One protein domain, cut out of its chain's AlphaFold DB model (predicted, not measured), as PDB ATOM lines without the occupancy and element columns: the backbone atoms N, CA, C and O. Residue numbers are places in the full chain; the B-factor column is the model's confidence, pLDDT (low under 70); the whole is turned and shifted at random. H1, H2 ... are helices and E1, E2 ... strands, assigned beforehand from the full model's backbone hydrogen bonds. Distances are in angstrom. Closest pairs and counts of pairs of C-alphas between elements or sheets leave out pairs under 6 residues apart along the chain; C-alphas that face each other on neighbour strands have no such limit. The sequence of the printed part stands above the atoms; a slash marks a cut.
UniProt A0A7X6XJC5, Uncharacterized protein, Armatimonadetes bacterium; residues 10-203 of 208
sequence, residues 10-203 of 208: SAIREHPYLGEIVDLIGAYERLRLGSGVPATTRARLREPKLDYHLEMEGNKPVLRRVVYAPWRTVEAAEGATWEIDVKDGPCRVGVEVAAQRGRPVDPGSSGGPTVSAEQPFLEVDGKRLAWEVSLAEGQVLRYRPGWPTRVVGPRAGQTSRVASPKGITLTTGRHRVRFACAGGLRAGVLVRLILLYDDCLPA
ATOM      1  N   SER A  10     -37.745  29.600 -13.210       66.12
ATOM      2  CA  SER A  10     -38.112  29.770 -14.619       66.12
ATOM      3  C   SER A  10     -37.125  29.056 -15.545       66.12
ATOM      4  O   SER A  10     -37.542  28.211 -16.332       66.12
ATOM      5  N   ALA A  11     -35.818  29.289 -15.381       65.56
ATOM      6  CA  ALA A  11     -34.802  28.670 -16.236       65.56
ATOM      7  C   ALA A  11     -34.745  27.146 -16.077       65.56
ATOM      8  O   ALA A  11     -34.472  26.438 -17.043       65.56
ATOM      9  N   ILE A  12     -35.021  26.626 -14.876       68.38
ATOM     10  CA  ILE A  12     -35.023  25.179 -14.653       68.38
ATOM     11  C   ILE A  12     -36.234  24.497 -15.294       68.38
ATOM     12  O   ILE A  12     -36.069  23.434 -15.882       68.38
ATOM     13  N   ARG A  13     -37.429  25.106 -15.245       65.56
ATOM     14  CA  ARG A  13     -38.643  24.563 -15.890       65.56
ATOM     15  C   ARG A  13     -38.506  24.490 -17.404       65.56
ATOM     16  O   ARG A  13     -39.012  23.558 -18.018       65.56
ATOM     17  N   GLU A  14     -37.807  25.456 -17.979       68.19
ATOM     18  CA  GLU A  14     -37.497  25.497 -19.406       68.19
ATOM     19  C   GLU A  14     -36.254  24.666 -19.750       68.19
ATOM     20  O   GLU A  14     -35.900  24.537 -20.919       68.19
ATOM     21  N   HIS A  15     -35.565  24.076 -18.766       62.19
ATOM     22  CA  HIS A  15     -34.347  23.333 -19.036       62.19
ATOM     23  C   HIS A  15     -34.678  22.005 -19.738       62.19
ATOM     24  O   HIS A  15     -35.371  21.155 -19.171       62.19
ATOM     25  N   PRO A  16     -34.121  21.748 -20.937       60.84
ATOM     26  CA  PRO A  16     -34.502  20.599 -21.763       60.84
ATOM     27  C   PRO A  16     -34.151  19.248 -21.124       60.84
ATOM     28  O   PRO A  16     -34.685  18.207 -21.507       60.84
ATOM     29  N   TYR A  17     -33.261  19.277 -20.129       66.75
ATOM     30  CA  TYR A  17     -32.797  18.116 -19.374       66.75
ATOM     31  C   TYR A  17     -33.262  18.113 -17.918       66.75
ATOM     32  O   TYR A  17     -32.694  17.362 -17.136       66.75
ATOM     33  N   LEU A  18     -34.241  18.940 -17.518       73.69
ATOM     34  CA  LEU A  18     -34.670  19.010 -16.115       73.69
ATOM     35  C   LEU A  18     -34.966  17.621 -15.530       73.69
ATOM     36  O   LEU A  18     -34.418  17.271 -14.490       73.69
ATOM     37  N   GLY A  19     -35.773  16.818 -16.228       67.44
ATOM     38  CA  GLY A  19     -36.089  15.456 -15.793       67.44
ATOM     39  C   GLY A  19     -34.835  14.601 -15.602       67.44
ATOM     40  O   GLY A  19     -34.637  14.048 -14.533       67.44
ATOM     41  N   GLU A  20     -33.929  14.585 -16.585       69.50
ATOM     42  CA  GLU A  20     -32.689  13.795 -16.520       69.50
ATOM     43  C   GLU A  20     -31.744  14.279 -15.411       69.50
ATOM     44  O   GLU A  20     -31.106  13.466 -14.749       69.50
ATOM     45  N   ILE A  21     -31.671  15.592 -15.177       74.12
ATOM     46  CA  ILE A  21     -30.874  16.181 -14.094       74.12
ATOM     47  C   ILE A  21     -31.447  15.778 -12.738       74.12
ATOM     48  O   ILE A  21     -30.694  15.367 -11.861       74.12
ATOM     49  N   VAL A  22     -32.766  15.871 -12.557       78.00
ATOM     50  CA  VAL A  22     -33.429  15.485 -11.304       78.00
ATOM     51  C   VAL A  22     -33.313  13.982 -11.070       78.00
ATOM     52  O   VAL A  22     -32.985  13.575  -9.958       78.00
ATOM     53  N   ASP A  23     -33.490  13.167 -12.109       74.25
ATOM     54  CA  ASP A  23     -33.307  11.717 -12.041       74.25
ATOM     55  C   ASP A  23     -31.863  11.363 -11.661       74.25
ATOM     56  O   ASP A  23     -31.643  10.517 -10.789       74.25
ATOM     57  N   LEU A  24     -30.875  12.047 -12.251       76.50
ATOM     58  CA  LEU A  24     -29.457  11.854 -11.948       76.50
ATOM     59  C   LEU A  24     -29.112  12.290 -10.520       76.50
ATOM     60  O   LEU A  24     -28.424  11.550  -9.818       76.50
ATOM     61  N   ILE A  25     -29.607  13.446 -10.067       79.50
ATOM     62  CA  ILE A  25     -29.443  13.911  -8.681       79.50
ATOM     63  C   ILE A  25     -30.078  12.901  -7.724       79.50
ATOM     64  O   ILE A  25     -29.442  12.478  -6.763       79.50
ATOM     65  N   GLY A  26     -31.300  12.448  -8.005       76.94
ATOM     66  CA  GLY A  26     -31.989  11.454  -7.187       76.94
ATOM     67  C   GLY A  26     -31.277  10.100  -7.170       76.94
ATOM     68  O   GLY A  26     -31.268   9.415  -6.146       76.94
ATOM     69  N   ALA A  27     -30.667   9.688  -8.282       76.06
ATOM     70  CA  ALA A  27     -29.846   8.483  -8.343       76.06
ATOM     71  C   ALA A  27     -28.541   8.651  -7.546       76.06
ATOM     72  O   ALA A  27     -28.199   7.776  -6.752       76.06
ATOM     73  N   TYR A  28     -27.864   9.795  -7.676       76.12
ATOM     74  CA  TYR A  28     -26.677  10.136  -6.892       76.12
ATOM     75  C   TYR A  28     -26.965  10.144  -5.388       76.12
ATOM     76  O   TYR A  28     -26.248   9.504  -4.621       76.12
ATOM     77  N   GLU A  29     -28.033  10.814  -4.956       77.38
ATOM     78  CA  GLU A  29     -28.403  10.892  -3.542       77.38
ATOM     79  C   GLU A  29     -28.768   9.510  -2.982       77.38
ATOM     80  O   GLU A  29     -28.341   9.166  -1.880       77.38
ATOM     81  N   ARG A  30     -29.452   8.657  -3.758       77.12
ATOM     82  CA  ARG A  30     -29.695   7.254  -3.370       77.12
ATOM     83  C   ARG A  30     -28.402   6.458  -3.211       77.12
ATOM     84  O   ARG A  30     -28.281   5.719  -2.238       77.12
ATOM     85  N   LEU A  31     -27.435   6.619  -4.116       77.56
ATOM     86  CA  LEU A  31     -26.117   5.981  -3.998       77.56
ATOM     87  C   LEU A  31     -25.329   6.502  -2.792       77.56
ATOM     88  O   LEU A  31     -24.651   5.736  -2.111       77.56
ATOM     89  N   ARG A  32     -25.428   7.802  -2.507       73.06
ATOM     90  CA  ARG A  32     -24.775   8.436  -1.358       73.06
ATOM     91  C   ARG A  32     -25.354   7.941  -0.033       73.06
ATOM     92  O   ARG A  32     -24.597   7.724   0.908       73.06
ATOM     93  N   LEU A  33     -26.677   7.788   0.043       74.75
ATOM     94  CA  LEU A  33     -27.390   7.343   1.245       74.75
ATOM     95  C   LEU A  33     -27.359   5.815   1.423       74.75
ATOM     96  O   LEU A  33     -27.396   5.330   2.551       74.75
ATOM     97  N   GLY A  34     -27.286   5.047   0.333       63.25
ATOM     98  CA  GLY A  34     -27.236   3.585   0.342       63.25
ATOM     99  C   GLY A  34     -25.814   3.060   0.187       63.25
ATOM    100  O   GLY A  34     -25.377   2.876  -0.941       63.25
ATOM    101  N   SER A  35     -25.115   2.842   1.311       64.56
ATOM    102  CA  SER A  35     -23.787   2.192   1.463       64.56
ATOM    103  C   SER A  35     -22.627   2.662   0.559       64.56
ATOM    104  O   SER A  35     -21.491   2.221   0.745       64.56
ATOM    105  N   GLY A  36     -22.858   3.614  -0.345       70.69
ATOM    106  CA  GLY A  36     -21.876   4.126  -1.286       70.69
ATOM    107  C   GLY A  36     -21.562   3.167  -2.437       70.69
ATOM    108  O   GLY A  36     -21.896   1.981  -2.446       70.69
ATOM    109  N   VAL A  37     -20.856   3.707  -3.429       79.81
ATOM    110  CA  VAL A  37     -20.295   2.929  -4.538       79.81
ATOM    111  C   VAL A  37     -19.215   1.975  -3.994       79.81
ATOM    112  O   VAL A  37     -18.304   2.448  -3.293       79.81
ATOM    113  N   PRO A  38     -19.254   0.660  -4.312       84.31
ATOM    114  CA  PRO A  38     -18.264  -0.313  -3.846       84.31
ATOM    115  C   PRO A  38     -16.820   0.145  -4.082       84.31
ATOM    116  O   PRO A  38     -16.528   0.826  -5.066       84.31
ATOM    117  N   ALA A  39     -15.891  -0.214  -3.188       82.88
ATOM    118  CA  ALA A  39     -14.485   0.199  -3.308       82.88
ATOM    119  C   ALA A  39     -13.845  -0.264  -4.630       82.88
ATOM    120  O   ALA A  39     -13.117   0.501  -5.259       82.88
ATOM    121  N   THR A  40     -14.190  -1.471  -5.084       84.31
ATOM    122  CA  THR A  40     -13.778  -2.028  -6.379       84.31
ATOM    123  C   THR A  40     -14.307  -1.197  -7.549       84.31
ATOM    124  O   THR A  40     -13.530  -0.790  -8.407       84.31
ATOM    125  N   THR A  41     -15.596  -0.839  -7.547       85.12
ATOM    126  CA  THR A  41     -16.183   0.064  -8.552       85.12
ATOM    127  C   THR A  41     -15.527   1.449  -8.518       85.12
ATOM    128  O   THR A  41     -15.191   1.994  -9.564       85.12
ATOM    129  N   ARG A  42     -15.271   2.023  -7.334       82.88
ATOM    130  CA  ARG A  42     -14.585   3.324  -7.204       82.88
ATOM    131  C   ARG A  42     -13.169   3.308  -7.772       82.88
ATOM    132  O   ARG A  42     -12.743   4.323  -8.311       82.88
ATOM    133  N   ALA A  43     -12.445   2.197  -7.640       85.19
ATOM    134  CA  ALA A  43     -11.124   2.050  -8.243       85.19
ATOM    135  C   ALA A  43     -11.213   2.108  -9.776       85.19
ATOM    136  O   ALA A  43     -10.493   2.892 -10.386       85.19
ATOM    137  N   ARG A  44     -12.176   1.390 -10.370       84.06
ATOM    138  CA  ARG A  44     -12.447   1.408 -11.820       84.06
ATOM    139  C   ARG A  44     -12.821   2.801 -12.332       84.06
ATOM    140  O   ARG A  44     -12.297   3.241 -13.342       84.06
ATOM    141  N   LEU A  45     -13.677   3.527 -11.608       84.44
ATOM    142  CA  LEU A  45     -14.089   4.893 -11.973       84.44
ATOM    143  C   LEU A  45     -12.940   5.919 -11.962       84.44
ATOM    144  O   LEU A  45     -13.104   7.015 -12.489       84.44
ATOM    145  N   ARG A  46     -11.805   5.605 -11.322       84.56
ATOM    146  CA  ARG A  46     -10.608   6.463 -11.312       84.56
ATOM    147  C   ARG A  46      -9.649   6.151 -12.454       84.56
ATOM    148  O   ARG A  46      -8.691   6.901 -12.638       84.56
ATOM    149  N   GLU A  47      -9.864   5.058 -13.184       84.38
ATOM    150  CA  GLU A  47      -9.035   4.724 -14.334       84.38
ATOM    151  C   GLU A  47      -9.210   5.810 -15.409       84.38
ATOM    152  O   GLU A  47     -10.335   6.136 -15.798       84.38
ATOM    153  N   PRO A  48      -8.113   6.426 -15.877       80.06
ATOM    154  CA  PRO A  48      -8.204   7.515 -16.831       80.06
ATOM    155  C   PRO A  48      -8.800   7.020 -18.151       80.06
ATOM    156  O   PRO A  48      -8.473   5.933 -18.625       80.06
ATOM    157  N   LYS A  49      -9.602   7.882 -18.790       77.31
ATOM    158  CA  LYS A  49     -10.233   7.645 -20.104       77.31
ATOM    159  C   LYS A  49     -11.320   6.561 -20.117       77.31
ATOM    160  O   LYS A  49     -11.690   6.110 -21.200       77.31
ATOM    161  N   LEU A  50     -11.839   6.155 -18.958       83.00
ATOM    162  CA  LEU A  50     -13.057   5.354 -18.876       83.00
ATOM    163  C   LEU A  50     -14.230   6.228 -18.446       83.00
ATOM    164  O   LEU A  50     -14.268   6.733 -17.326       83.00
ATOM    165  N   ASP A  51     -15.205   6.361 -19.339       87.25
ATOM    166  CA  ASP A  51     -16.471   7.012 -19.040       87.25
ATOM    167  C   ASP A  51     -17.526   5.956 -18.701       87.25
ATOM    168  O   ASP A  51     -17.560   4.864 -19.279       87.25
ATOM    169  N   TYR A  52     -18.422   6.297 -17.776       88.06
ATOM    170  CA  TYR A  52     -19.518   5.431 -17.359       88.06
ATOM    171  C   TYR A  52     -20.846   6.186 -17.353       88.06
ATOM    172  O   TYR A  52     -20.925   7.329 -16.902       88.06
ATOM    173  N   HIS A  53     -21.910   5.530 -17.813       86.31
ATOM    174  CA  HIS A  53     -23.287   5.992 -17.648       86.31
ATOM    175  C   HIS A  53     -23.951   5.253 -16.499       86.31
ATOM    176  O   HIS A  53     -23.852   4.033 -16.388       86.31
ATOM    177  N   LEU A  54     -24.650   6.006 -15.655       84.56
ATOM    178  CA  LEU A  54     -25.509   5.449 -14.625       84.56
ATOM    179  C   LEU A  54     -26.851   5.060 -15.256       84.56
ATOM    180  O   LEU A  54     -27.573   5.922 -15.758       84.56
ATOM    181  N   GLU A  55     -27.179   3.774 -15.217       82.62
ATOM    182  CA  GLU A  55     -28.460   3.220 -15.658       82.62
ATOM    183  C   GLU A  55     -29.173   2.518 -14.499       82.62
ATOM    184  O   GLU A  55     -28.566   2.167 -13.486       82.62
ATOM    185  N   MET A  56     -30.474   2.290 -14.662       79.00
ATOM    186  CA  MET A  56     -31.270   1.467 -13.754       79.00
ATOM    187  C   MET A  56     -31.565   0.120 -14.425       79.00
ATOM    188  O   MET A  56     -32.277   0.069 -15.426       79.00
ATOM    189  N   GLU A  57     -31.056  -0.977 -13.867       78.69
ATOM    190  CA  GLU A  57     -31.501  -2.335 -14.196       78.69
ATOM    191  C   GLU A  57     -32.593  -2.752 -13.206       78.69
ATOM    192  O   GLU A  57     -32.331  -3.112 -12.052       78.69
ATOM    193  N   GLY A  58     -33.853  -2.631 -13.631       79.88
ATOM    194  CA  GLY A  58     -34.988  -2.720 -12.714       79.88
ATOM    195  C   GLY A  58     -34.888  -1.618 -11.658       79.88
ATOM    196  O   GLY A  58     -34.960  -0.438 -11.984       79.88
ATOM    197  N   ASN A  59     -34.681  -1.994 -10.393       74.56
ATOM    198  CA  ASN A  59     -34.485  -1.043  -9.292       74.56
ATOM    199  C   ASN A  59     -33.023  -0.951  -8.809       74.56
ATOM    200  O   ASN A  59     -32.753  -0.366  -7.759       74.56
ATOM    201  N   LYS A  60     -32.074  -1.553  -9.538       80.31
ATOM    202  CA  LYS A  60     -30.651  -1.557  -9.177       80.31
ATOM    203  C   LYS A  60     -29.878  -0.561 -10.044       80.31
ATOM    204  O   LYS A  60     -29.929  -0.676 -11.268       80.31
ATOM    205  N   PRO A  61     -29.159   0.402  -9.448       83.44
ATOM    206  CA  PRO A  61     -28.299   1.289 -10.211       83.44
ATOM    207  C   PRO A  61     -27.040   0.539 -10.668       83.44
ATOM    208  O   PRO A  61     -26.369  -0.128  -9.872       83.44
ATOM    209  N   VAL A  62     -26.705   0.668 -11.947       87.12
ATOM    210  CA  VAL A  62     -25.512   0.076 -12.563       87.12
ATOM    211  C   VAL A  62     -24.749   1.129 -13.354       87.12
ATOM    212  O   VAL A  62     -25.338   2.046 -13.920       87.12
ATOM    213  N   LEU A  63     -23.428   1.006 -13.388       88.44
ATOM    214  CA  LEU A  63     -22.555   1.868 -14.177       88.44
ATOM    215  C   LEU A  63     -22.099   1.098 -15.409       88.44
ATOM    216  O   LEU A  63     -21.365   0.119 -15.282       88.44
ATOM    217  N   ARG A  64     -22.525   1.533 -16.591       89.25
ATOM    218  CA  ARG A  64     -22.115   0.930 -17.862       89.25
ATOM    219  C   ARG A  64     -21.024   1.731 -18.512       89.25
ATOM    220  O   ARG A  64     -21.144   2.952 -18.610       89.25
ATOM    221  N   ARG A  65     -19.988   1.050 -18.984       91.19
ATOM    222  CA  ARG A  65     -18.923   1.718 -19.718       91.19
ATOM    223  C   ARG A  65     -19.470   2.286 -21.024       91.19
ATOM    224  O   ARG A  65     -20.203   1.620 -21.759       91.19
ATOM    225  N   VAL A  66     -19.096   3.523 -21.311       91.94
ATOM    226  CA  VAL A  66     -19.442   4.213 -22.547       91.94
ATOM    227  C   VAL A  66     -18.170   4.674 -23.241       91.94
ATOM    228  O   VAL A  66     -17.231   5.146 -22.607       91.94
ATOM    229  N   VAL A  67     -18.139   4.539 -24.562       92.06
ATOM    230  CA  VAL A  67     -17.084   5.102 -25.403       92.06
ATOM    231  C   VAL A  67     -17.728   6.004 -26.440       92.06
ATOM    232  O   VAL A  67     -18.590   5.583 -27.213       92.06
ATOM    233  N   TYR A  68     -17.287   7.255 -26.471       92.62
ATOM    234  CA  TYR A  68     -17.650   8.201 -27.517       92.62
ATOM    235  C   TYR A  68     -16.643   8.078 -28.656       92.62
ATOM    236  O   TYR A  68     -15.467   8.408 -28.492       92.62
ATOM    237  N   ALA A  69     -17.096   7.605 -29.815       93.81
ATOM    238  CA  ALA A  69     -16.262   7.616 -31.005       93.81
ATOM    239  C   ALA A  69     -15.954   9.071 -31.422       93.81
ATOM    240  O   ALA A  69     -16.746   9.976 -31.122       93.81
ATOM    241  N   PRO A  70     -14.838   9.318 -32.130       93.31
ATOM    242  CA  PRO A  70     -14.538  10.640 -32.664       93.31
ATOM    243  C   PRO A  70     -15.673  11.172 -33.541       93.31
ATOM    244  O   PRO A  70     -16.318  10.412 -34.270       93.31
ATOM    245  N   TRP A  71     -15.882  12.488 -33.500       94.75
ATOM    246  CA  TRP A  71     -16.752  13.161 -34.459       94.75
ATOM    247  C   TRP A  71     -16.214  12.982 -35.874       94.75
ATOM    248  O   TRP A  71     -15.014  13.108 -36.121       94.75
ATOM    249  N   ARG A  72     -17.122  12.715 -36.807       95.19
ATOM    250  CA  ARG A  72     -16.846  12.650 -38.237       95.19
ATOM    251  C   ARG A  72     -17.694  13.679 -38.957       95.19
ATOM    252  O   ARG A  72     -18.909  13.703 -38.773       95.19
ATOM    253  N   THR A  73     -17.055  14.492 -39.782       94.69
ATOM    254  CA  THR A  73     -17.753  15.377 -40.711       94.69
ATOM    255  C   THR A  73     -18.277  14.553 -41.883       94.69
ATOM    256  O   THR A  73     -17.534  13.763 -42.468       94.69
ATOM    257  N   VAL A  74     -19.553  14.725 -42.211       94.38
ATOM    258  CA  VAL A  74     -20.182  14.173 -43.412       94.38
ATOM    259  C   VAL A  74     -20.756  15.338 -44.199       94.38
ATOM    260  O   VAL A  74     -21.622  16.044 -43.694       94.38
ATOM    261  N   GLU A  75     -20.255  15.546 -45.413       90.75
ATOM    262  CA  GLU A  75     -20.652  16.660 -46.290       90.75
ATOM    263  C   GLU A  75     -21.215  16.174 -47.627       90.75
ATOM    264  O   GLU A  75     -21.976  16.888 -48.274       90.75
ATOM    265  N   ALA A  76     -20.866  14.950 -48.032       89.62
ATOM    266  CA  ALA A  76     -21.317  14.367 -49.283       89.62
ATOM    267  C   ALA A  76     -22.816  14.034 -49.232       89.62
ATOM    268  O   ALA A  76     -23.322  13.516 -48.230       89.62
ATOM    269  N   ALA A  77     -23.525  14.320 -50.326       89.19
ATOM    270  CA  ALA A  77     -24.977  14.174 -50.410       89.19
ATOM    271  C   ALA A  77     -25.429  12.717 -50.198       89.19
ATOM    272  O   ALA A  77     -26.442  12.462 -49.549       89.19
ATOM    273  N   GLU A  78     -24.652  11.752 -50.683       92.75
ATOM    274  CA  GLU A  78     -24.866  10.311 -50.530       92.75
ATOM    275  C   GLU A  78     -24.566   9.776 -49.116       92.75
ATOM    276  O   GLU A  78     -24.855   8.606 -48.813       92.75
ATOM    277  N   GLY A  79     -24.003  10.628 -48.256       95.25
ATOM    278  CA  GLY A  79     -23.540  10.299 -46.918       95.25
ATOM    279  C   GLY A  79     -22.081   9.845 -46.881       95.25
ATOM    280  O   GLY A  79     -21.283  10.148 -47.761       95.25
ATOM    281  N   ALA A  80     -21.710   9.108 -45.837       97.31
ATOM    282  CA  ALA A  80     -20.353   8.603 -45.663       97.31
ATOM    283  C   ALA A  80     -20.353   7.169 -45.143       97.31
ATOM    284  O   ALA A  80     -21.262   6.739 -44.430       97.31
ATOM    285  N   THR A  81     -19.295   6.438 -45.482       98.06
ATOM    286  CA  THR A  81     -19.023   5.096 -44.965       98.06
ATOM    287  C   THR A  81     -17.648   5.076 -44.321       98.06
ATOM    288  O   THR A  81     -16.696   5.623 -44.870       98.06
ATOM    289  N   TRP A  82     -17.539   4.435 -43.165       98.00
ATOM    290  CA  TRP A  82     -16.273   4.225 -42.474       98.00
ATOM    291  C   TRP A  82     -16.313   2.919 -41.689       98.00
ATOM    292  O   TRP A  82     -17.336   2.239 -41.627       98.00
ATOM    293  N   GLU A  83     -15.196   2.576 -41.066       97.56
ATOM    294  CA  GLU A  83     -15.105   1.408 -40.201       97.56
ATOM    295  C   GLU A  83     -14.786   1.816 -38.772       97.56
ATOM    296  O   GLU A  83     -14.167   2.857 -38.507       97.56
ATOM    297  N   ILE A  84     -15.253   0.986 -37.851       96.12
ATOM    298  CA  ILE A  84     -14.936   1.067 -36.432       96.12
ATOM    299  C   ILE A  84     -14.392  -0.277 -35.970       96.12
ATOM    300  O   ILE A  84     -14.744  -1.318 -36.521       96.12
ATOM    301  N   ASP A  85     -13.554  -0.233 -34.944       95.38
ATOM    302  CA  ASP A  85     -13.036  -1.415 -34.270       95.38
ATOM    303  C   ASP A  85     -13.594  -1.457 -32.846       95.38
ATOM    304  O   ASP A  85     -13.361  -0.553 -32.035       95.38
ATOM    305  N   VAL A  86     -14.393  -2.482 -32.571       94.38
ATOM    306  CA  VAL A  86     -15.005  -2.738 -31.273       94.38
ATOM    307  C   VAL A  86     -14.090  -3.708 -30.534       94.38
ATOM    308  O   VAL A  86     -14.111  -4.910 -30.776       94.38
ATOM    309  N   LYS A  87     -13.253  -3.163 -29.645       89.19
ATOM    310  CA  LYS A  87     -12.216  -3.931 -28.931       89.19
ATOM    311  C   LYS A  87     -12.771  -4.919 -27.910       89.19
ATOM    312  O   LYS A  87     -12.218  -5.995 -27.727       89.19
ATOM    313  N   ASP A  88     -13.880  -4.552 -27.283       85.38
ATOM    314  CA  ASP A  88     -14.580  -5.370 -26.301       85.38
ATOM    315  C   ASP A  88     -16.047  -5.469 -26.718       85.38
ATOM    316  O   ASP A  88     -16.580  -4.564 -27.350       85.38
ATOM    317  N   GLY A  89     -16.743  -6.533 -26.362       82.94
ATOM    318  CA  GLY A  89     -18.148  -6.666 -26.711       82.94
ATOM    319  C   GLY A  89     -18.864  -7.640 -25.788       82.94
ATOM    320  O   GLY A  89     -18.211  -8.359 -25.031       82.94
ATOM    321  N   PRO A  90     -20.200  -7.691 -25.859       93.94
ATOM    322  CA  PRO A  90     -21.052  -6.904 -26.753       93.94
ATOM    323  C   PRO A  90     -21.230  -5.430 -26.333       93.94
ATOM    324  O   PRO A  90     -21.110  -5.077 -25.157       93.94
ATOM    325  N   CYS A  91     -21.543  -4.559 -27.299       94.62
ATOM    326  CA  CYS A  91     -21.928  -3.168 -27.038       94.62
ATOM    327  C   CYS A  91     -23.137  -2.731 -27.870       94.62
ATOM    328  O   CYS A  91     -23.276  -3.089 -29.042       94.62
ATOM    329  N   ARG A  92     -24.004  -1.913 -27.278       95.75
ATOM    330  CA  ARG A  92     -25.171  -1.306 -27.918       95.75
ATOM    331  C   ARG A  92     -24.774   0.015 -28.582       95.75
ATOM    332  O   ARG A  92     -24.066   0.827 -27.986       95.75
ATOM    333  N   VAL A  93     -25.249   0.246 -29.803       97.31
ATOM    334  CA  VAL A  93     -24.894   1.421 -30.615       97.31
ATOM    335  C   VAL A  93     -25.877   2.561 -30.379       97.31
ATOM    336  O   VAL A  93     -27.064   2.430 -30.660       97.31
ATOM    337  N   GLY A  94     -25.371   3.692 -29.907       97.38
ATOM    338  CA  GLY A  94     -26.003   5.005 -29.973       97.38
ATOM    339  C   GLY A  94     -25.357   5.891 -31.034       97.38
ATOM    340  O   GLY A  94     -24.287   5.585 -31.564       97.38
ATOM    341  N   VAL A  95     -25.997   7.017 -31.329       97.94
ATOM    342  CA  VAL A  95     -25.487   8.008 -32.278       97.94
ATOM    343  C   VAL A  95     -25.879   9.415 -31.853       97.94
ATOM    344  O   VAL A  95     -26.958   9.647 -31.300       97.94
ATOM    345  N   GLU A  96     -25.010  10.365 -32.166       97.75
ATOM    346  CA  GLU A  96     -25.389  11.767 -32.251       97.75
ATOM    347  C   GLU A  96     -25.113  12.306 -33.645       97.75
ATOM    348  O   GLU A  96     -24.068  12.021 -34.234       97.75
ATOM    349  N   VAL A  97     -26.059  13.096 -34.146       97.31
ATOM    350  CA  VAL A  97     -25.974  13.783 -35.435       97.31
ATOM    351  C   VAL A  97     -26.222  15.256 -35.169       97.31
ATOM    352  O   VAL A  97     -27.330  15.635 -34.790       97.31
ATOM    353  N   ALA A  98     -25.193  16.079 -35.326       94.81
ATOM    354  CA  ALA A  98     -25.275  17.521 -35.170       94.81
ATOM    355  C   ALA A  98     -25.315  18.184 -36.548       94.81
ATOM    356  O   ALA A  98     -24.354  18.094 -37.314       94.81
ATOM    357  N   ALA A  99     -26.423  18.860 -36.846       91.81
ATOM    358  CA  ALA A  99     -26.544  19.724 -38.008       91.81
ATOM    359  C   ALA A  99     -25.617  20.925 -37.838       91.81
ATOM    360  O   ALA A  99     -25.778  21.715 -36.898       91.81
ATOM    361  N   GLN A 100     -24.615  21.039 -38.711       82.50
ATOM    362  CA  GLN A 100     -23.688  22.157 -38.627       82.50
ATOM    363  C   GLN A 100     -24.393  23.447 -39.023       82.50
ATOM    364  O   GLN A 100     -25.379  23.448 -39.764       82.50
ATOM    365  N   ARG A 101     -23.870  24.559 -38.505       66.56
ATOM    366  CA  ARG A 101     -24.247  25.856 -39.039       66.56
ATOM    367  C   ARG A 101     -23.789  25.960 -40.479       66.56
ATOM    368  O   ARG A 101     -22.626  25.671 -40.760       66.56
ATOM    369  N   GLY A 102     -24.705  26.334 -41.372       56.53
ATOM    370  CA  GLY A 102     -24.345  26.667 -42.735       56.53
ATOM    371  C   GLY A 102     -23.331  27.809 -42.743       56.53
ATOM    372  O   GLY A 102     -23.167  28.549 -41.767       56.53
ATOM    373  N   ARG A 103     -22.629  27.969 -43.866       50.94
ATOM    374  CA  ARG A 103     -21.862  29.193 -44.108       50.94
ATOM    375  C   ARG A 103     -22.820  30.391 -43.972       50.94
ATOM    376  O   ARG A 103     -23.948  30.271 -44.451       50.94
ATOM    377  N   PRO A 104     -22.418  31.518 -43.351       51.34
ATOM    378  CA  PRO A 104     -23.262  32.705 -43.306       51.34
ATOM    379  C   PRO A 104     -23.735  33.046 -44.719       51.34
ATOM    380  O   PRO A 104     -22.907  33.195 -45.619       51.34
ATOM    381  N   VAL A 105     -25.051  33.092 -44.919       53.84
ATOM    382  CA  VAL A 105     -25.633  33.551 -46.183       53.84
ATOM    383  C   VAL A 105     -25.412  35.060 -46.274       53.84
ATOM    384  O   VAL A 105     -25.405  35.740 -45.243       53.84
ATOM    385  N   ASP A 106     -25.208  35.574 -47.486       52.34
ATOM    386  CA  ASP A 106     -25.000  37.002 -47.718       52.34
ATOM    387  C   ASP A 106     -26.086  37.850 -47.025       52.34
ATOM    388  O   ASP A 106     -27.267  37.468 -47.013       52.34
ATOM    389  N   PRO A 107     -25.713  39.005 -46.441       43.31
ATOM    390  CA  PRO A 107     -26.664  39.915 -45.817       43.31
ATOM    391  C   PRO A 107     -27.664  40.411 -46.873       43.31
ATOM    392  O   PRO A 107     -27.356  41.272 -47.690       43.31
ATOM    393  N   GLY A 108     -28.860  39.819 -46.874       54.00
ATOM    394  CA  GLY A 108     -29.903  40.051 -47.877       54.00
ATOM    395  C   GLY A 108     -30.807  38.838 -48.119       54.00
ATOM    396  O   GLY A 108     -31.957  39.005 -48.522       54.00
ATOM    397  N   SER A 109     -30.345  37.622 -47.808       56.62
ATOM    398  CA  SER A 109     -31.206  36.435 -47.840       56.62
ATOM    399  C   SER A 109     -32.094  36.359 -46.600       56.62
ATOM    400  O   SER A 109     -31.626  36.121 -45.489       56.62
ATOM    401  N   SER A 110     -33.406  36.458 -46.802       46.72
ATOM    402  CA  SER A 110     -34.451  36.124 -45.824       46.72
ATOM    403  C   SER A 110     -34.602  34.602 -45.641       46.72
ATOM    404  O   SER A 110     -35.702  34.051 -45.669       46.72
ATOM    405  N   GLY A 111     -33.483  33.890 -45.493       49.28
ATOM    406  CA  GLY A 111     -33.468  32.440 -45.336       49.28
ATOM    407  C   GLY A 111     -33.793  32.038 -43.901       49.28
ATOM    408  O   GLY A 111     -33.036  32.345 -42.983       49.28
ATOM    409  N   GLY A 112     -34.904  31.322 -43.701       54.22
ATOM    410  CA  GLY A 112     -35.116  30.539 -42.482       54.22
ATOM    411  C   GLY A 112     -34.012  29.484 -42.288       54.22
ATOM    412  O   GLY A 112     -33.192  29.276 -43.186       54.22
ATOM    413  N   PRO A 113     -33.965  28.801 -41.130       60.53
ATOM    414  CA  PRO A 113     -32.918  27.822 -40.860       60.53
ATOM    415  C   PRO A 113     -32.912  26.733 -41.940       60.53
ATOM    416  O   PRO A 113     -33.936  26.107 -42.213       60.53
ATOM    417  N   THR A 114     -31.756  26.518 -42.568       72.38
ATOM    418  CA  THR A 114     -31.601  25.506 -43.615       72.38
ATOM    419  C   THR A 114     -31.694  24.114 -42.996       72.38
ATOM    420  O   THR A 114     -31.002  23.803 -42.022       72.38
ATOM    421  N   VAL A 115     -32.564  23.267 -43.549       77.62
ATOM    422  CA  VAL A 115     -32.617  21.847 -43.188       77.62
ATOM    423  C   VAL A 115     -31.339  21.185 -43.691       77.62
ATOM    424  O   VAL A 115     -31.082  21.182 -44.892       77.62
ATOM    425  N   SER A 116     -30.532  20.647 -42.780       82.50
ATOM    426  CA  SER A 116     -29.242  20.025 -43.097       82.50
ATOM    427  C   SER A 116     -29.391  18.539 -43.422       82.50
ATOM    428  O   SER A 116     -28.763  18.047 -44.359       82.50
ATOM    429  N   ALA A 117     -30.252  17.835 -42.678       90.06
ATOM    430  CA  ALA A 117     -30.448  16.391 -42.794       90.06
ATOM    431  C   ALA A 117     -31.929  16.016 -42.664       90.06
ATOM    432  O   ALA A 117     -32.542  16.249 -41.623       90.06
ATOM    433  N   GLU A 118     -32.489  15.396 -43.700       94.12
ATOM    434  CA  GLU A 118     -33.860  14.872 -43.708       94.12
ATOM    435  C   GLU A 118     -33.835  13.354 -43.565       94.12
ATOM    436  O   GLU A 118     -33.143  12.662 -44.314       94.12
ATOM    437  N   GLN A 119     -34.591  12.841 -42.596       95.88
ATOM    438  CA  GLN A 119     -34.696  11.417 -42.286       95.88
ATOM    439  C   GLN A 119     -33.319  10.733 -42.198       95.88
ATOM    440  O   GLN A 119     -32.995   9.864 -43.018       95.88
ATOM    441  N   PRO A 120     -32.458  11.165 -41.253       97.38
ATOM    442  CA  PRO A 120     -31.145  10.566 -41.098       97.38
ATOM    443  C   PRO A 120     -31.278   9.081 -40.753       97.38
ATOM    444  O   PRO A 120     -32.196   8.660 -40.042       97.38
ATOM    445  N   PHE A 121     -30.321   8.288 -41.219       98.12
ATOM    446  CA  PHE A 121     -30.176   6.901 -40.817       98.12
ATOM    447  C   PHE A 121     -28.707   6.521 -40.658       98.12
ATOM    448  O   PHE A 121     -27.809   7.056 -41.314       98.12
ATOM    449  N   LEU A 122     -28.478   5.566 -39.765       98.38
ATOM    450  CA  LEU A 122     -27.203   4.914 -39.545       98.38
ATOM    451  C   LEU A 122     -27.366   3.424 -39.828       98.38
ATOM    452  O   LEU A 122     -28.249   2.775 -39.272       98.38
ATOM    453  N   GLU A 123     -26.489   2.871 -40.647       98.19
ATOM    454  CA  GLU A 123     -26.354   1.437 -40.842       98.19
ATOM    455  C   GLU A 123     -25.056   0.938 -40.232       98.19
ATOM    456  O   GLU A 123     -24.011   1.571 -40.381       98.19
ATOM    457  N   VAL A 124     -25.121  -0.217 -39.574       97.75
ATOM    458  CA  VAL A 124     -23.947  -0.962 -39.123       97.75
ATOM    459  C   VAL A 124     -24.121  -2.417 -39.537       97.75
ATOM    460  O   VAL A 124     -25.096  -3.056 -39.137       97.75
ATOM    461  N   ASP A 125     -23.222  -2.913 -40.389       96.25
ATOM    462  CA  ASP A 125     -23.267  -4.260 -40.985       96.25
ATOM    463  C   ASP A 125     -24.655  -4.652 -41.529       96.25
ATOM    464  O   ASP A 125     -25.183  -5.734 -41.272       96.25
ATOM    465  N   GLY A 126     -25.296  -3.726 -42.250       93.50
ATOM    466  CA  GLY A 126     -26.611  -3.933 -42.866       93.50
ATOM    467  C   GLY A 126     -27.812  -3.812 -41.919       93.50
ATOM    468  O   GLY A 126     -28.951  -3.831 -42.382       93.50
ATOM    469  N   LYS A 127     -27.606  -3.637 -40.606       97.31
ATOM    470  CA  LYS A 127     -28.683  -3.294 -39.659       97.31
ATOM    471  C   LYS A 127     -28.856  -1.780 -39.614       97.31
ATOM    472  O   LYS A 127     -27.862  -1.066 -39.553       97.31
ATOM    473  N   ARG A 128     -30.098  -1.287 -39.592       96.69
ATOM    474  CA  ARG A 128     -30.412   0.146 -39.720       96.69
ATOM    475  C   ARG A 128     -31.077   0.729 -38.469       96.69
ATOM    476  O   ARG A 128     -32.050   0.179 -37.960       96.69
ATOM    477  N   LEU A 129     -30.591   1.893 -38.048       97.94
ATOM    478  CA  LEU A 129     -31.260   2.853 -37.169       97.94
ATOM    479  C   LEU A 129     -31.731   4.020 -38.043       97.94
ATOM    480  O   LEU A 129     -30.912   4.616 -38.735       97.94
ATOM    481  N   ALA A 130     -33.019   4.341 -38.037       97.38
ATOM    482  CA  ALA A 130     -33.575   5.426 -38.845       97.38
ATOM    483  C   ALA A 130     -34.526   6.280 -38.010       97.38
ATOM    484  O   ALA A 130     -35.203   5.763 -37.118       97.38
ATOM    485  N   TRP A 131     -34.569   7.576 -38.311       97.62
ATOM    486  CA  TRP A 131     -35.407   8.539 -37.602       97.62
ATOM    487  C   TRP A 131     -36.219   9.365 -38.593       97.62
ATOM    488  O   TRP A 131     -35.657   9.975 -39.497       97.62
ATOM    489  N   GLU A 132     -37.531   9.445 -38.388       95.88
ATOM    490  CA  GLU A 132     -38.429  10.285 -39.190       95.88
ATOM    491  C   GLU A 132     -38.408  11.734 -38.693       95.88
ATOM    492  O   GLU A 132     -39.371  12.246 -38.123       95.88
ATOM    493  N   VAL A 133     -37.253  12.383 -38.834       95.38
ATOM    494  CA  VAL A 133     -37.017  13.756 -38.373       95.38
ATOM    495  C   VAL A 133     -36.259  14.549 -39.427       95.38
ATOM    496  O   VAL A 133     -35.476  13.984 -40.188       95.38
ATOM    497  N   SER A 134     -36.431  15.865 -39.410       93.94
ATOM    498  CA  SER A 134     -35.577  16.796 -40.144       93.94
ATOM    499  C   SER A 134     -34.754  17.599 -39.147       93.94
ATOM    500  O   SER A 134     -35.303  18.152 -38.193       93.94
ATOM    501  N   LEU A 135     -33.440  17.640 -39.353       93.06
ATOM    502  CA  LEU A 135     -32.522  18.434 -38.548       93.06
ATOM    503  C   LEU A 135     -32.227  19.738 -39.273       93.06
ATOM    504  O   LEU A 135     -31.621  19.748 -40.345       93.06
ATOM    505  N   ALA A 136     -32.665  20.831 -38.668       91.00
ATOM    506  CA  ALA A 136     -32.270  22.175 -39.031       91.00
ATOM    507  C   ALA A 136     -30.910  22.526 -38.419       91.00
ATOM    508  O   ALA A 136     -30.491  21.948 -37.414       91.00
ATOM    509  N   GLU A 137     -30.251  23.516 -39.009       87.19
ATOM    510  CA  GLU A 137     -29.009  24.093 -38.508       87.19
ATOM    511  C   GLU A 137     -28.986  24.278 -36.971       87.19
ATOM    512  O   GLU A 137     -29.881  24.874 -36.363       87.19
ATOM    513  N   GLY A 138     -27.921  23.777 -36.336       86.75
ATOM    514  CA  GLY A 138     -27.710  23.878 -34.892       86.75
ATOM    515  C   GLY A 138     -28.530  22.891 -34.059       86.75
ATOM    516  O   GLY A 138     -28.387  22.886 -32.835       86.75
ATOM    517  N   GLN A 139     -29.367  22.056 -34.683       92.81
ATOM    518  CA  GLN A 139     -30.039  20.959 -33.996       92.81
ATOM    519  C   GLN A 139     -29.146  19.720 -33.896       92.81
ATOM    520  O   GLN A 139     -28.325  19.432 -34.767       92.81
ATOM    521  N   VAL A 140     -29.345  18.949 -32.830       94.56
ATOM    522  CA  VAL A 140     -28.644  17.693 -32.578       94.56
ATOM    523  C   VAL A 140     -29.654  16.588 -32.306       94.56
ATOM    524  O   VAL A 140     -30.383  16.636 -31.314       94.56
ATOM    525  N   LEU A 141     -29.669  15.561 -33.153       97.12
ATOM    526  CA  LEU A 141     -30.314  14.289 -32.845       97.12
ATOM    527  C   LEU A 141     -29.429  13.507 -31.878       97.12
ATOM    528  O   LEU A 141     -28.240  13.321 -32.139       97.12
ATOM    529  N   ARG A 142     -30.009  13.014 -30.785       96.00
ATOM    530  CA  ARG A 142     -29.340  12.148 -29.813       96.00
ATOM    531  C   ARG A 142     -30.132  10.867 -29.628       96.00
ATOM    532  O   ARG A 142     -31.240  10.886 -29.088       96.00
ATOM    533  N   TYR A 143     -29.529   9.759 -30.033       96.75
ATOM    534  CA  TYR A 143     -30.007   8.412 -29.772       96.75
ATOM    535  C   TYR A 143     -29.011   7.686 -28.873       96.75
ATOM    536  O   TYR A 143     -27.841   7.522 -29.218       96.75
ATOM    537  N   ARG A 144     -29.484   7.214 -27.722       91.81
ATOM    538  CA  ARG A 144     -28.726   6.328 -26.838       91.81
ATOM    539  C   ARG A 144     -29.595   5.112 -26.508       91.81
ATOM    540  O   ARG A 144     -30.745   5.311 -26.114       91.81
ATOM    541  N   PRO A 145     -29.089   3.876 -26.653       88.44
ATOM    542  CA  PRO A 145     -29.822   2.676 -26.266       88.44
ATOM    543  C   PRO A 145     -30.303   2.765 -24.816       88.44
ATOM    544  O   PRO A 145     -29.533   3.130 -23.939       88.44
ATOM    545  N   GLY A 146     -31.576   2.455 -24.566       83.75
ATOM    546  CA  GLY A 146     -32.178   2.544 -23.227       83.75
ATOM    547  C   GLY A 146     -32.668   3.939 -22.825       83.75
ATOM    548  O   GLY A 146     -33.378   4.060 -21.831       83.75
ATOM    549  N   TRP A 147     -32.374   4.977 -23.613       85.62
ATOM    550  CA  TRP A 147     -32.821   6.343 -23.358       85.62
ATOM    551  C   TRP A 147     -33.805   6.815 -24.438       85.62
ATOM    552  O   TRP A 147     -33.758   6.355 -25.585       85.62
ATOM    553  N   PRO A 148     -34.708   7.757 -24.115       89.25
ATOM    554  CA  PRO A 148     -35.550   8.382 -25.122       89.25
ATOM    555  C   PRO A 148     -34.714   9.114 -26.175       89.25
ATOM    556  O   PRO A 148     -33.841   9.911 -25.827       89.25
ATOM    557  N   THR A 149     -35.017   8.894 -27.455       94.62
ATOM    558  CA  THR A 149     -34.401   9.669 -28.539       94.62
ATOM    559  C   THR A 149     -34.914  11.100 -28.506       94.62
ATOM    560  O   THR A 149     -36.107  11.341 -28.283       94.62
ATOM    561  N   ARG A 150     -34.021  12.063 -28.732       94.19
ATOM    562  CA  ARG A 150     -34.360  13.486 -28.713       94.19
ATOM    563  C   ARG A 150     -33.726  14.237 -29.870       94.19
ATOM    564  O   ARG A 150     -32.609  13.925 -30.266       94.19
ATOM    565  N   VAL A 151     -34.405  15.282 -30.321       95.19
ATOM    566  CA  VAL A 151     -33.801  16.372 -31.091       95.19
ATOM    567  C   VAL A 151     -33.666  17.567 -30.159       95.19
ATOM    568  O   VAL A 151     -34.636  17.968 -29.520       95.19
ATOM    569  N   VAL A 152     -32.454  18.096 -30.052       91.12
ATOM    570  CA  VAL A 152     -32.097  19.226 -29.191       91.12
ATOM    571  C   VAL A 152     -31.782  20.411 -30.094       91.12
ATOM    572  O   VAL A 152     -30.940  20.291 -30.974       91.12
ATOM    573  N   GLY A 153     -32.459  21.535 -29.897       88.19
ATOM    574  CA  GLY A 153     -32.215  22.778 -30.619       88.19
ATOM    575  C   GLY A 153     -31.115  23.642 -29.994       88.19
ATOM    576  O   GLY A 153     -30.657  23.374 -28.882       88.19
ATOM    577  N   PRO A 154     -30.700  24.709 -30.694       80.69
ATOM    578  CA  PRO A 154     -29.602  25.574 -30.267       80.69
ATOM    579  C   PRO A 154     -29.943  26.481 -29.073       80.69
ATOM    580  O   PRO A 154     -29.040  27.090 -28.502       80.69
ATOM    581  N   ARG A 155     -31.226  26.620 -28.703       77.25
ATOM    582  CA  ARG A 155     -31.665  27.412 -27.541       77.25
ATOM    583  C   ARG A 155     -32.122  26.503 -26.403       77.25
ATOM    584  O   ARG A 155     -32.662  25.422 -26.640       77.25
ATOM    585  N   ALA A 156     -31.964  26.978 -25.169       69.19
ATOM    586  CA  ALA A 156     -32.515  26.307 -23.996       69.19
ATOM    587  C   ALA A 156     -34.022  26.039 -24.179       69.19
ATOM    588  O   ALA A 156     -34.742  26.841 -24.770       69.19
ATOM    589  N   GLY A 157     -34.469  24.867 -23.737       71.19
ATOM    590  CA  GLY A 157     -35.864  24.422 -23.813       71.19
ATOM    591  C   GLY A 157     -36.315  23.898 -25.170       71.19
ATOM    592  O   GLY A 157     -37.348  23.240 -25.252       71.19
ATOM    593  N   GLN A 158     -35.527  24.080 -26.231       82.31
ATOM    594  CA  GLN A 158     -35.823  23.475 -27.526       82.31
ATOM    595  C   GLN A 158     -35.411  22.006 -27.502       82.31
ATOM    596  O   GLN A 158     -34.288  21.645 -27.839       82.31
ATOM    597  N   THR A 159     -36.293  21.130 -27.040       87.50
ATOM    598  CA  THR A 159     -36.060  19.688 -27.083       87.50
ATOM    599  C   THR A 159     -37.352  18.951 -27.348       87.50
ATOM    600  O   THR A 159     -38.355  19.163 -26.674       87.50
ATOM    601  N   SER A 160     -37.304  18.037 -28.309       89.56
ATOM    602  CA  SER A 160     -38.442  17.215 -28.702       89.56
ATOM    603  C   SER A 160     -38.064  15.749 -28.572       89.56
ATOM    604  O   SER A 160     -36.978  15.344 -28.989       89.56
ATOM    605  N   ARG A 161     -38.946  14.942 -27.975       92.19
ATOM    606  CA  ARG A 161     -38.812  13.482 -27.998       92.19
ATOM    607  C   ARG A 161     -39.241  12.983 -29.374       92.19
ATOM    608  O   ARG A 161     -40.245  13.445 -29.905       92.19
ATOM    609  N   VAL A 162     -38.495  12.031 -29.914       94.44
ATOM    610  CA  VAL A 162     -38.798  11.385 -31.196       94.44
ATOM    611  C   VAL A 162     -38.770   9.871 -31.022       94.44
ATOM    612  O   VAL A 162     -38.297   9.368 -29.997       94.44
ATOM    613  N   ALA A 163     -39.316   9.138 -31.991       94.25
ATOM    614  CA  ALA A 163     -39.350   7.682 -31.934       94.25
ATOM    615  C   ALA A 163     -37.927   7.102 -31.853       94.25
ATOM    616  O   ALA A 163     -37.020   7.534 -32.568       94.25
ATOM    617  N   SER A 164     -37.738   6.121 -30.969       93.94
ATOM    618  CA  SER A 164     -36.482   5.382 -30.859       93.94
ATOM    619  C   SER A 164     -36.517   4.157 -31.778       93.94
ATOM    620  O   SER A 164     -37.420   3.333 -31.625       93.94
ATOM    621  N   PRO A 165     -35.546   3.984 -32.691       95.00
ATOM    622  CA  PRO A 165     -35.448   2.779 -33.504       95.00
ATOM    623  C   PRO A 165     -35.053   1.561 -32.659       95.00
ATOM    624  O   PRO A 165     -34.510   1.683 -31.552       95.00
ATOM    625  N   LYS A 166     -35.281   0.364 -33.215       93.94
ATOM    626  CA  LYS A 166     -34.785  -0.891 -32.639       93.94
ATOM    627  C   LYS A 166     -33.256  -0.863 -32.607       93.94
ATOM    628  O   LYS A 166     -32.626  -0.684 -33.642       93.94
ATOM    629  N   GLY A 167     -32.679  -1.046 -31.423       94.75
ATOM    630  CA  GLY A 167     -31.236  -0.939 -31.220       94.75
ATOM    631  C   GLY A 167     -30.412  -1.983 -31.971       94.75
ATOM    632  O   GLY A 167     -30.891  -3.069 -32.304       94.75
ATOM    633  N   ILE A 168     -29.146  -1.639 -32.194       97.12
ATOM    634  CA  ILE A 168     -28.119  -2.523 -32.746       97.12
ATOM    635  C   ILE A 168     -27.144  -2.882 -31.627       97.12
ATOM    636  O   ILE A 168     -26.677  -1.999 -30.907       97.12
ATOM    637  N   THR A 169     -26.814  -4.167 -31.526       96.88
ATOM    638  CA  THR A 169     -25.724  -4.676 -30.691       96.88
ATOM    639  C   THR A 169     -24.611  -5.192 -31.592       96.88
ATOM    640  O   THR A 169     -24.883  -5.929 -32.548       96.88
ATOM    641  N   LEU A 170     -23.381  -4.794 -31.284       96.06
ATOM    642  CA  LEU A 170     -22.155  -5.227 -31.945       96.06
ATOM    643  C   LEU A 170     -21.388  -6.172 -31.026       96.06
ATOM    644  O   LEU A 170     -21.405  -6.012 -29.806       96.06
ATOM    645  N   THR A 171     -20.731  -7.156 -31.623       95.75
ATOM    646  CA  THR A 171     -19.755  -8.020 -30.955       95.75
ATOM    647  C   THR A 171     -18.362  -7.404 -31.065       95.75
ATOM    648  O   THR A 171     -18.197  -6.355 -31.671       95.75
ATOM    649  N   THR A 172     -17.346  -8.041 -30.489       95.88
ATOM    650  CA  THR A 172     -15.954  -7.657 -30.749       95.88
ATOM    651  C   THR A 172     -15.626  -7.806 -32.238       95.88
ATOM    652  O   THR A 172     -16.014  -8.805 -32.851       95.88
ATOM    653  N   GLY A 173     -14.883  -6.850 -32.797       96.56
ATOM    654  CA  GLY A 173     -14.372  -6.903 -34.164       96.56
ATOM    655  C   GLY A 173     -14.553  -5.613 -34.963       96.56
ATOM    656  O   GLY A 173     -14.940  -4.562 -34.450       96.56
ATOM    657  N   ARG A 174     -14.246  -5.709 -36.260       97.38
ATOM    658  CA  ARG A 174     -14.363  -4.605 -37.215       97.38
ATOM    659  C   ARG A 174     -15.774  -4.561 -37.787       97.38
ATOM    660  O   ARG A 174     -16.259  -5.566 -38.299       97.38
ATOM    661  N   HIS A 175     -16.388  -3.385 -37.739       97.88
ATOM    662  CA  HIS A 175     -17.748  -3.157 -38.218       97.88
ATOM    663  C   HIS A 175     -17.777  -2.030 -39.238       97.88
ATOM    664  O   HIS A 175     -17.130  -0.988 -39.058       97.88
ATOM    665  N   ARG A 176     -18.561  -2.219 -40.298       98.19
ATOM    666  CA  ARG A 176     -18.759  -1.210 -41.334       98.19
ATOM    667  C   ARG A 176     -19.959  -0.350 -40.980       98.19
ATOM    668  O   ARG A 176     -21.063  -0.855 -40.786       98.19
ATOM    669  N   VAL A 177     -19.743   0.958 -40.954       98.44
ATOM    670  CA  VAL A 177     -20.745   1.963 -40.610       98.44
ATOM    671  C   VAL A 177     -21.039   2.821 -41.829       98.44
ATOM    672  O   VAL A 177     -20.117   3.267 -42.512       98.44
ATOM    673  N   ARG A 178     -22.316   3.094 -42.077       98.19
ATOM    674  CA  ARG A 178     -22.766   4.077 -43.062       98.19
ATOM    675  C   ARG A 178     -23.723   5.056 -42.403       98.19
ATOM    676  O   ARG A 178     -24.660   4.646 -41.730       98.19
ATOM    677  N   PHE A 179     -23.520   6.341 -42.639       98.44
ATOM    678  CA  PHE A 179     -24.497   7.378 -42.328       98.44
ATOM    679  C   PHE A 179     -24.977   8.024 -43.623       98.44
ATOM    680  O   PHE A 179     -24.151   8.318 -44.485       98.44
ATOM    681  N   ALA A 180     -26.284   8.248 -43.750       97.38
ATOM    682  CA  ALA A 180     -26.882   8.972 -44.869       97.38
ATOM    683  C   ALA A 180     -28.285   9.501 -44.508       97.38
ATOM    684  O   ALA A 180     -28.792   9.277 -43.408       97.38
ATOM    685  N   CYS A 181     -28.903  10.209 -45.452       96.19
ATOM    686  CA  CYS A 181     -30.245  10.784 -45.359       96.19
ATOM    687  C   CYS A 181     -31.096  10.276 -46.528       96.19
ATOM    688  O   CYS A 181     -30.568  10.104 -47.628       96.19
ATOM    689  N   ALA A 182     -32.397  10.044 -46.323       91.25
ATOM    690  CA  ALA A 182     -33.268   9.488 -47.369       91.25
ATOM    691  C   ALA A 182     -33.349  10.380 -48.627       91.25
ATOM    692  O   ALA A 182     -33.354   9.865 -49.741       91.25
ATOM    693  N   GLY A 183     -33.355  11.707 -48.447       84.25
ATOM    694  CA  GLY A 183     -33.346  12.703 -49.530       84.25
ATOM    695  C   GLY A 183     -31.955  13.217 -49.917       84.25
ATOM    696  O   GLY A 183     -31.852  14.199 -50.648       84.25
ATOM    697  N   GLY A 184     -30.894  12.590 -49.406       87.88
ATOM    698  CA  GLY A 184     -29.536  13.118 -49.482       87.88
ATOM    699  C   GLY A 184     -29.270  14.250 -48.483       87.88
ATOM    700  O   GLY A 184     -30.182  14.857 -47.915       87.88
ATOM    701  N   LEU A 185     -27.992  14.489 -48.213       88.19
ATOM    702  CA  LEU A 185     -27.554  15.537 -47.301       88.19
ATOM    703  C   LEU A 185     -27.577  16.906 -47.996       88.19
ATOM    704  O   LEU A 185     -27.077  17.045 -49.110       88.19
ATOM    705  N   ARG A 186     -28.146  17.920 -47.333       86.38
ATOM    706  CA  ARG A 186     -28.266  19.289 -47.876       86.38
ATOM    707  C   ARG A 186     -27.207  20.248 -47.330       86.38
ATOM    708  O   ARG A 186     -26.932  21.269 -47.952       86.38
ATOM    709  N   ALA A 187     -26.628  19.935 -46.171       86.19
ATOM    710  CA  ALA A 187     -25.510  20.654 -45.569       86.19
ATOM    711  C   ALA A 187     -24.710  19.724 -44.648       86.19
ATOM    712  O   ALA A 187     -25.248  18.732 -44.160       86.19
ATOM    713  N   GLY A 188     -23.451  20.073 -44.377       88.50
ATOM    714  CA  GLY A 188     -22.557  19.285 -43.532       88.50
ATOM    715  C   GLY A 188     -23.139  18.956 -42.153       88.50
ATOM    716  O   GLY A 188     -23.806  19.773 -41.507       88.50
ATOM    717  N   VAL A 189     -22.878  17.740 -41.687       93.94
ATOM    718  CA  VAL A 189     -23.224  17.287 -40.336       93.94
ATOM    719  C   VAL A 189     -22.001  16.704 -39.646       93.94
ATOM    720  O   VAL A 189     -21.105  16.151 -40.283       93.94
ATOM    721  N   LEU A 190     -21.989  16.778 -38.319       96.31
ATOM    722  CA  LEU A 190     -21.077  15.992 -37.498       96.31
ATOM    723  C   LEU A 190     -21.818  14.766 -36.978       96.31
ATOM    724  O   LEU A 190     -22.892  14.885 -36.391       96.31
ATOM    725  N   VAL A 191     -21.228  13.592 -37.158       97.50
ATOM    726  CA  VAL A 191     -21.771  12.320 -36.679       97.50
ATOM    727  C   VAL A 191     -20.774  11.684 -35.727       97.50
ATOM    728  O   VAL A 191     -19.586  11.595 -36.036       97.50
ATOM    729  N   ARG A 192     -21.241  11.209 -34.573       97.12
ATOM    730  CA  ARG A 192     -20.445  10.344 -33.691       97.12
ATOM    731  C   ARG A 192     -21.258   9.155 -33.223       97.12
ATOM    732  O   ARG A 192     -22.451   9.278 -32.953       97.12
ATOM    733  N   LEU A 193     -20.593   8.017 -33.075       97.62
ATOM    734  CA  LEU A 193     -21.173   6.856 -32.413       97.62
ATOM    735  C   LEU A 193     -20.946   6.928 -30.909       97.62
ATOM    736  O   LEU A 193     -19.931   7.440 -30.437       97.62
ATOM    737  N   ILE A 194     -21.889   6.359 -30.172       95.94
ATOM    738  CA  ILE A 194     -21.784   6.107 -28.740       95.94
ATOM    739  C   ILE A 194     -21.832   4.593 -28.573       95.94
ATOM    740  O   ILE A 194     -22.838   3.974 -28.906       95.94
ATOM    741  N   LEU A 195     -20.758   3.987 -28.088       95.06
ATOM    742  CA  LEU A 195     -20.699   2.554 -27.832       95.06
ATOM    743  C   LEU A 195     -20.953   2.331 -26.347       95.06
ATOM    744  O   LEU A 195     -20.148   2.739 -25.509       95.06
ATOM    745  N   LEU A 196     -22.099   1.741 -26.026       93.50
ATOM    746  CA  LEU A 196     -22.510   1.469 -24.657       93.50
ATOM    747  C   LEU A 196     -22.339  -0.021 -24.384       93.50
ATOM    748  O   LEU A 196     -23.099  -0.840 -24.899       93.50
ATOM    749  N   TYR A 197     -21.315  -0.376 -23.623       91.69
ATOM    750  CA  TYR A 197     -20.935  -1.766 -23.430       91.69
ATOM    751  C   TYR A 197     -21.823  -2.434 -22.387       91.69
ATOM    752  O   TYR A 197     -22.314  -1.795 -21.449       91.69
ATOM    753  N   ASP A 198     -22.043  -3.735 -22.564       85.69
ATOM    754  CA  ASP A 198     -22.856  -4.499 -21.623       85.69
ATOM    755  C   ASP A 198     -22.102  -4.796 -20.317       85.69
ATOM    756  O   ASP A 198     -22.748  -5.139 -19.326       85.69
ATOM    757  N   ASP A 199     -20.776  -4.573 -20.268       82.56
ATOM    758  CA  ASP A 199     -20.026  -4.604 -19.014       82.56
ATOM    759  C   ASP A 199     -20.569  -3.549 -18.042       82.56
ATOM    760  O   ASP A 199     -20.592  -2.344 -18.314       82.56
ATOM    761  N   CYS A 200     -21.059  -4.032 -16.902       80.94
ATOM    762  CA  CYS A 200     -21.651  -3.206 -15.870       80.94
ATOM    763  C   CYS A 200     -20.891  -3.366 -14.554       80.94
ATOM    764  O   CYS A 200     -20.528  -4.463 -14.127       80.94
ATOM    765  N   LEU A 201     -20.650  -2.238 -13.897       81.69
ATOM    766  CA  LEU A 201     -20.158  -2.198 -12.532       81.69
ATOM    767  C   LEU A 201     -21.345  -1.961 -11.593       81.69
ATOM    768  O   LEU A 201     -22.188  -1.100 -11.876       81.69
ATOM    769  N   PRO A 202     -21.423  -2.662 -10.452       80.69
ATOM    770  CA  PRO A 202     -22.450  -2.384  -9.463       80.69
ATOM    771  C   PRO A 202     -22.248  -0.971  -8.913       80.69
ATOM    772  O   PRO A 202     -21.156  -0.632  -8.441       80.69
ATOM    773  N   ALA A 203     -23.293  -0.142  -8.969       76.31
ATOM    774  CA  ALA A 203     -23.223   1.222  -8.450       76.31
ATOM    775  C   ALA A 203     -23.530   1.292  -6.945       76.31
ATOM    776  O   ALA A 203     -23.120   2.245  -6.296       76.31
TER     777      ALA A 203
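This is residues 10 to 203 of the 208 residues of an uncharacterized protein of Armatimonadetes bacterium (UniProt A0A7X6XJC5). Two strongly twisted sheets lie partly face to face as a sandwich with crossed strands; long E14 runs through the larger sheet and on beyond the sandwich to the hairpin E1 and E2, where H2 and H3 lie. At the other end residues 104 to 111 stick out as a loop. The printed part has 194 residues, with three named helices followed by fourteen named strands; the class is mixed, helices and strands. The larger sheet is branched; the smaller has the order E4, E13, E7, E8, and both are antiparallel. The whole is compact, with a radius of gyration of the C-alphas of 18.6 A and spans of 62 by 48 by 29 A.

From C-alpha 10 at (-38.112, 29.770, -14.619) come H1, residues 10 to 13, H2, 18 to 33, 22.1 A long, and H3, 39 to 44. Then follow E1, 51 to 57, E2, 60 to 68, E3, 72 to 74, E4, 80 to 86, E5, 91 to 99, 25.8 A, E6, 115 to 118, E7, 120 to 124, E8, 127 to 130, and E9, 134 to 136. Last are E10, 140 to 143, E11, 149 to 152, E12, 159 to 162, E13, 173 to 181, 26.3 A, and E14, 189 to 202, 36.6 A, ending at C-alpha 202, (-22.450, -2.384, -9.463).

E2 and E3 lie on one side of E14, E5 on the other; N 197 and O 65, 2.9 A, N 72 and O 191, 2.8 A, and N 92 and O 196, 2.8 A, are within hydrogen-bond range. E14 bends by 62 degrees at residue 199. E1 and E2 form a hairpin, with N 53 and O 64 at 2.8 A. E10 is the neighbour of E5, with N 95 and O 143 at 2.8 A, and begins the meander E10, E11, E12, each strand the antiparallel neighbour of the one before. The sandwiched parts are 10.4 A centre to centre, their strands at 45 degrees. In the smaller sheet N 82 and O 177 of E4 and E13 are 2.9 A apart, N 123 and O 178 of E7 and E13 2.8 A, and N 122 and O 129 of the hairpin E7 and E8 2.8 A. E6 and E9 are antiparallel, with N 116 and O 135 at 2.8 A. H2 only grazes the branched sheet with residues 24 to 31; H3 is on it, at a height of 8.7 A. H1 is close to H2 but not clearly touching: the closest C-alphas, Ile 12 and Leu 18, are 6.3 A apart. In H2 and H3 every O i to N i+4 pair is within range; H1 is too short for one.

The C-alphas farthest apart, Ser 35 and Gly 108, are 62.5 A apart. The printed part has no cut; E5 to E6 is a long link. pLDDT is under 70 in 26 residues, among them 10 to 17 and 101 to 113.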